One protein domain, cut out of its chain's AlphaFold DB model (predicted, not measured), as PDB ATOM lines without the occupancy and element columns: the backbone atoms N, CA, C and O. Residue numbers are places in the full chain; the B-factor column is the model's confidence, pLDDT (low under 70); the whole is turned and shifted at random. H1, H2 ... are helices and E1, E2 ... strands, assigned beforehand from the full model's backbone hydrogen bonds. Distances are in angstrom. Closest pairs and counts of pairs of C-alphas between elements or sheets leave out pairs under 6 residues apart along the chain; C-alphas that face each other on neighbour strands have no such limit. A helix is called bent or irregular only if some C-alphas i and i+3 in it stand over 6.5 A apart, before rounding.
ATOM      1  N   GLU A  15      63.733  33.188  73.347       94.75
ATOM      2  CA  GLU A  15      63.553  33.635  74.737       94.75
ATOM      3  C   GLU A  15      62.600  32.725  75.527       94.75
ATOM      4  O   GLU A  15      62.934  32.278  76.629       94.75
ATOM      5  N   ASP A  16      61.462  32.365  74.930       96.38
ATOM      6  CA  ASP A  16      60.507  31.424  75.520       96.38
ATOM      7  C   ASP A  16      61.138  30.043  75.728       96.38
ATOM      8  O   ASP A  16      60.985  29.432  76.790       96.38
ATOM      9  N   ALA A  17      61.884  29.550  74.733       96.94
ATOM     10  CA  ALA A  17      62.519  28.240  74.791       96.94
ATOM     11  C   ALA A  17      63.568  28.164  75.907       96.94
ATOM     12  O   ALA A  17      63.537  27.237  76.717       96.94
ATOM     13  N   VAL A  18      64.471  29.146  75.999       97.00
ATOM     14  CA  VAL A  18      65.517  29.148  77.034       97.00
ATOM     15  C   VAL A  18      64.939  29.361  78.431       97.00
ATOM     16  O   VAL A  18      65.415  28.737  79.381       97.00
ATOM     17  N   THR A  19      63.871  30.157  78.557       97.06
ATOM     18  CA  THR A  19      63.129  30.327  79.816       97.06
ATOM     19  C   THR A  19      62.489  29.013  80.251       97.06
ATOM     20  O   THR A  19      62.617  28.611  81.410       97.06
ATOM     21  N   PHE A  20      61.856  28.293  79.321       97.81
ATOM     22  CA  PHE A  20      61.286  26.977  79.588       97.81
ATOM     23  C   PHE A  20      62.358  25.967  80.009       97.81
ATOM     24  O   PHE A  20      62.192  25.286  81.021       97.81
ATOM     25  N   TYR A  21      63.482  25.884  79.291       96.75
ATOM     26  CA  TYR A  21      64.540  24.935  79.641       96.75
ATOM     27  C   TYR A  21      65.154  25.229  81.012       96.75
ATOM     28  O   TYR A  21      65.343  24.299  81.796       96.75
ATOM     29  N   ALA A  22      65.404  26.501  81.334       96.44
ATOM     30  CA  ALA A  22      65.925  26.888  82.642       96.44
ATOM     31  C   ALA A  22      64.950  26.561  83.789       96.44
ATOM     32  O   ALA A  22      65.387  26.255  84.893       96.44
ATOM     33  N   ALA A  23      63.638  26.590  83.531       96.81
ATOM     34  CA  ALA A  23      62.623  26.205  84.511       96.81
ATOM     35  C   ALA A  23      62.496  24.680  84.699       96.81
ATOM     36  O   ALA A  23      62.058  24.229  85.756       96.81
ATOM     37  N   VAL A  24      62.840  23.886  83.680       97.62
ATOM     38  CA  VAL A  24      62.678  22.422  83.684       97.62
ATOM     39  C   VAL A  24      63.905  21.693  84.235       97.62
ATOM     40  O   VAL A  24      63.747  20.725  84.979       97.62
ATOM     41  N   PHE A  25      65.115  22.117  83.870       97.00
ATOM     42  CA  PHE A  25      66.356  21.435  84.252       97.00
ATOM     43  C   PHE A  25      67.000  22.115  85.468       97.00
ATOM     44  O   PHE A  25      67.265  23.311  85.385       97.00
ATOM     45  N   PRO A  26      67.291  21.398  86.573       95.81
ATOM     46  CA  PRO A  26      67.641  22.004  87.854       95.81
ATOM     47  C   PRO A  26      68.751  23.056  87.832       95.81
ATOM     48  O   PRO A  26      68.416  24.212  87.929       95.81
ATOM     49  N   ASN A  27      70.045  22.796  87.745       95.94
ATOM     50  CA  ASN A  27      71.062  23.851  87.937       95.94
ATOM     51  C   ASN A  27      71.280  24.745  86.692       95.94
ATOM     52  O   ASN A  27      72.394  25.188  86.402       95.94
ATOM     53  N   SER A  28      70.209  25.014  85.948       97.19
ATOM     54  CA  SER A  28      70.220  25.726  84.675       97.19
ATOM     55  C   SER A  28      69.975  27.220  84.845       97.19
ATOM     56  O   SER A  28      69.286  27.668  85.760       97.19
ATOM     57  N   ARG A  29      70.551  28.019  83.947       96.50
ATOM     58  CA  ARG A  29      70.377  29.476  83.942       96.50
ATOM     59  C   ARG A  29      70.639  30.064  82.565       96.50
ATOM     60  O   ARG A  29      71.467  29.557  81.808       96.50
ATOM     61  N   ILE A  30      69.986  31.181  82.290       97.62
ATOM     62  CA  ILE A  30      70.304  32.043  81.153       97.62
ATOM     63  C   ILE A  30      71.517  32.894  81.554       97.62
ATOM     64  O   ILE A  30      71.528  33.461  82.646       97.62
ATOM     65  N   GLU A  31      72.553  32.938  80.717       96.50
ATOM     66  CA  GLU A  31      73.742  33.765  80.966       96.50
ATOM     67  C   GLU A  31      73.657  35.099  80.226       96.50
ATOM     68  O   GLU A  31      73.980  36.131  80.808       96.50
ATOM     69  N   ASP A  32      73.212  35.079  78.967       96.38
ATOM     70  CA  ASP A  32      73.118  36.269  78.127       96.38
ATOM     71  C   ASP A  32      72.067  36.107  77.021       96.38
ATOM     72  O   ASP A  32      71.906  35.013  76.467       96.38
ATOM     73  N   LEU A  33      71.387  37.203  76.680       95.50
ATOM     74  CA  LEU A  33      70.467  37.302  75.547       95.50
ATOM     75  C   LEU A  33      70.761  38.586  74.775       95.50
ATOM     76  O   LEU A  33      70.724  39.687  75.321       95.50
ATOM     77  N   ASN A  34      71.015  38.432  73.481       93.44
ATOM     78  CA  ASN A  34      71.334  39.512  72.566       93.44
ATOM     79  C   ASN A  34      70.122  39.798  71.688       93.44
ATOM     80  O   ASN A  34      69.775  39.004  70.809       93.44
ATOM     81  N   GLY A  35      69.485  40.936  71.941       91.75
ATOM     82  CA  GLY A  35      68.366  41.427  71.150       91.75
ATOM     83  C   GLY A  35      68.778  42.032  69.809       91.75
ATOM     84  O   GLY A  35      69.952  42.324  69.558       91.75
ATOM     85  N   VAL A  36      67.789  42.276  68.954       89.12
ATOM     86  CA  VAL A  36      67.942  43.148  67.788       89.12
ATOM     87  C   VAL A  36      68.342  44.547  68.253       89.12
ATOM     88  O   VAL A  36      67.726  45.131  69.142       89.12
ATOM     89  N   THR A  37      69.389  45.086  67.634       85.25
ATOM     90  CA  THR A  37      69.815  46.477  67.835       85.25
ATOM     91  C   THR A  37      69.183  47.383  66.783       85.25
ATOM     92  O   THR A  37      68.777  46.903  65.727       85.25
ATOM     93  N   ASP A  38      69.198  48.699  67.005       80.19
ATOM     94  CA  ASP A  38      68.693  49.698  66.043       80.19
ATOM     95  C   ASP A  38      69.365  49.629  64.655       80.19
ATOM     96  O   ASP A  38      68.849  50.167  63.677       80.19
ATOM     97  N   ALA A  39      70.531  48.981  64.555       83.38
ATOM     98  CA  ALA A  39      71.248  48.754  63.302       83.38
ATOM     99  C   ALA A  39      70.874  47.429  62.599       83.38
ATOM    100  O   ALA A  39      71.351  47.169  61.493       83.38
ATOM    101  N   GLY A  40      70.082  46.567  63.244       77.50
ATOM    102  CA  GLY A  40      69.666  45.258  62.743       77.50
ATOM    103  C   GLY A  40      68.381  45.301  61.913       77.50
ATOM    104  O   GLY A  40      67.640  46.275  61.924       77.50
ATOM    105  N   THR A  41      68.106  44.217  61.183       76.94
ATOM    106  CA  THR A  41      66.929  44.090  60.300       76.94
ATOM    107  C   THR A  41      65.737  43.365  60.945       76.94
ATOM    108  O   THR A  41      64.831  42.960  60.222       76.94
ATOM    109  N   GLY A  42      65.761  43.128  62.260       77.44
ATOM    110  CA  GLY A  42      64.678  42.457  62.997       77.44
ATOM    111  C   GLY A  42      63.745  43.442  63.707       77.44
ATOM    112  O   GLY A  42      63.975  44.653  63.666       77.44
ATOM    113  N   GLU A  43      62.700  42.936  64.362       82.00
ATOM    114  CA  GLU A  43      61.802  43.797  65.132       82.00
ATOM    115  C   GLU A  43      62.426  44.157  66.493       82.00
ATOM    116  O   GLU A  43      63.065  43.315  67.132       82.00
ATOM    117  N   PRO A  44      62.275  45.410  66.966       77.00
ATOM    118  CA  PRO A  44      62.703  45.781  68.308       77.00
ATOM    119  C   PRO A  44      62.029  44.893  69.363       77.00
ATOM    120  O   PRO A  44      60.805  44.880  69.474       77.00
ATOM    121  N   GLY A  45      62.839  44.188  70.152       77.69
ATOM    122  CA  GLY A  45      62.371  43.228  71.158       77.69
ATOM    123  C   GLY A  45      62.659  41.767  70.808       77.69
ATOM    124  O   GLY A  45      62.675  40.942  71.715       77.69
ATOM    125  N   ASP A  46      62.971  41.448  69.549       87.81
ATOM    126  CA  ASP A  46      63.377  40.093  69.168       87.81
ATOM    127  C   ASP A  46      64.753  39.738  69.743       87.81
ATOM    128  O   ASP A  46      65.692  40.539  69.685       87.81
ATOM    129  N   VAL A  47      64.908  38.500  70.222       92.38
ATOM    130  CA  VAL A  47      66.205  37.942  70.625       92.38
ATOM    131  C   VAL A  47      66.852  37.211  69.451       92.38
ATOM    132  O   VAL A  47      66.307  36.242  68.925       92.38
ATOM    133  N   LEU A  48      68.045  37.659  69.058       92.06
ATOM    134  CA  LEU A  48      68.813  37.110  67.939       92.06
ATOM    135  C   LEU A  48      69.670  35.912  68.342       92.06
ATOM    136  O   LEU A  48      69.842  34.971  67.570       92.06
ATOM    137  N   SER A  49      70.265  35.964  69.530       94.56
ATOM    138  CA  SER A  49      71.135  34.907  70.040       94.56
ATOM    139  C   SER A  49      71.249  34.980  71.555       94.56
ATOM    140  O   SER A  49      70.919  35.988  72.175       94.56
ATOM    141  N   GLY A  50      71.740  33.914  72.173       95.50
ATOM    142  CA  GLY A  50      71.967  33.890  73.607       95.50
ATOM    143  C   GLY A  50      72.879  32.754  74.022       95.50
ATOM    144  O   GLY A  50      73.115  31.815  73.260       95.50
ATOM    145  N   THR A  51      73.376  32.850  75.249       97.00
ATOM    146  CA  THR A  51      74.111  31.779  75.920       97.00
ATOM    147  C   THR A  51      73.352  31.386  77.174       97.00
ATOM    148  O   THR A  51      72.935  32.233  77.962       97.00
ATOM    149  N   PHE A  52      73.164  30.088  77.366       96.38
ATOM    150  CA  PHE A  52      72.521  29.539  78.549       96.38
ATOM    151  C   PHE A  52      73.175  28.209  78.919       96.38
ATOM    152  O   PHE A  52      73.726  27.503  78.072       96.38
ATOM    153  N   VAL A  53      73.127  27.887  80.205       96.38
ATOM    154  CA  VAL A  53      73.648  26.642  80.765       96.38
ATOM    155  C   VAL A  53      72.468  25.747  81.093       96.38
ATOM    156  O   VAL A  53      71.569  26.166  81.823       96.38
ATOM    157  N   LEU A  54      72.504  24.519  80.577       94.44
ATOM    158  CA  LEU A  54      71.636  23.437  81.020       94.44
ATOM    159  C   LEU A  54      72.441  22.471  81.881       94.44
ATOM    160  O   LEU A  54      73.440  21.917  81.423       94.44
TER     161      LEU A  54
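This is residues 15 to 54 of the 56 residues of the protein "Putative 3-demethylubiquinone-9 3-methyltransferase" of Mycobacterium shigaense (UniProt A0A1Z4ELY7). A long two-stranded hairpin, E1 and E2, makes a narrow, two-stranded ribbon, and one helix, H1, runs lengthwise over one of its faces. The tight link that turns from H1 into E1 lies at one end of the long axis, and the long loop that joins E1 to E2 extends it at the other end, beyond the helix. The printed part has 40 residues with one named helix and two named strands, in the order H1, E1, E2 along the chain; the sheet has the order E1, E2 and is antiparallel. The class is mixed, helices and strands, with 10 residues in the helix and 14 in the strands. The whole is loose, with a radius of gyration of the C-alphas of 11.7 A, and its outline is a rod, with spans of 36 by 14 by 8 A.

The strand E1 is made of residues 29 to 35, from Arg 29 to Gly 35, and measures 17.6 A from first to last C-alpha. Its first C-alpha, that of Arg 29, is at (70.377, 29.476, 83.942). The strand E2 is made of residues 47 to 53, from Val 47 to Val 53, and measures 16.9 A. Its last C-alpha, that of Val 53, is at (73.648, 26.642, 80.765). E1 and E2 have 7 residues each. The helix H1 comes before them in the chain, with residues 15 to 24, from Glu 15 to Val 24, and measures 14.4 A. Its first C-alpha, that of Glu 15, is at (63.553, 33.635, 74.737).

E1 and E2 are antiparallel neighbour strands and form a hairpin, with an angle of 165 degrees between their N-to-C directions. C-alphas that face each other are, for instance, those of Arg 29 and Val 53, 5.4 A apart, those of Leu 33 and Gly 50, 4.2 A apart, and those of Gly 35 and Val 47, 4.1 A apart. Among the backbone pairs within hydrogen-bond range, N 29 and O 53 are 3.0 A apart, and N 34 and O 49 are 2.8 A apart. H1 has C-alphas near both strands. Between H1 and E1 there are 5 pairs of C-alphas within 8 A, and the closest C-alphas are those of Ala 22 and Arg 29, 5.3 A apart. Between H1 and E2 there are 3 such pairs, and the closest C-alphas are those of Glu 15 and Val 47, 6.5 A apart. The centre of H1 is 11.1 A from that of E1 and 10.8 A from that of E2. In H1 every O i to N i+4 pair is within hydrogen-bond range, and the helix is not bent.

The two C-alphas farthest apart are those of Pro 26 and Ala 39, at 36.5 A. Pro 26 is in the tight link of 4 residues between H1 and E1, and Ala 39 is in the long link of 11 residues between E1 and E2. The first and last printed C-alphas, those of Glu 15 and Leu 54, are 14.5 A apart. The printed residues run from 15 to 54 without a gap, in a full chain of 56 residues. The mean pLDDT of the printed part is 91.9, and no printed residue is under 70. The mean pLDDT is 97 in H1 and 95 in each of the two strands.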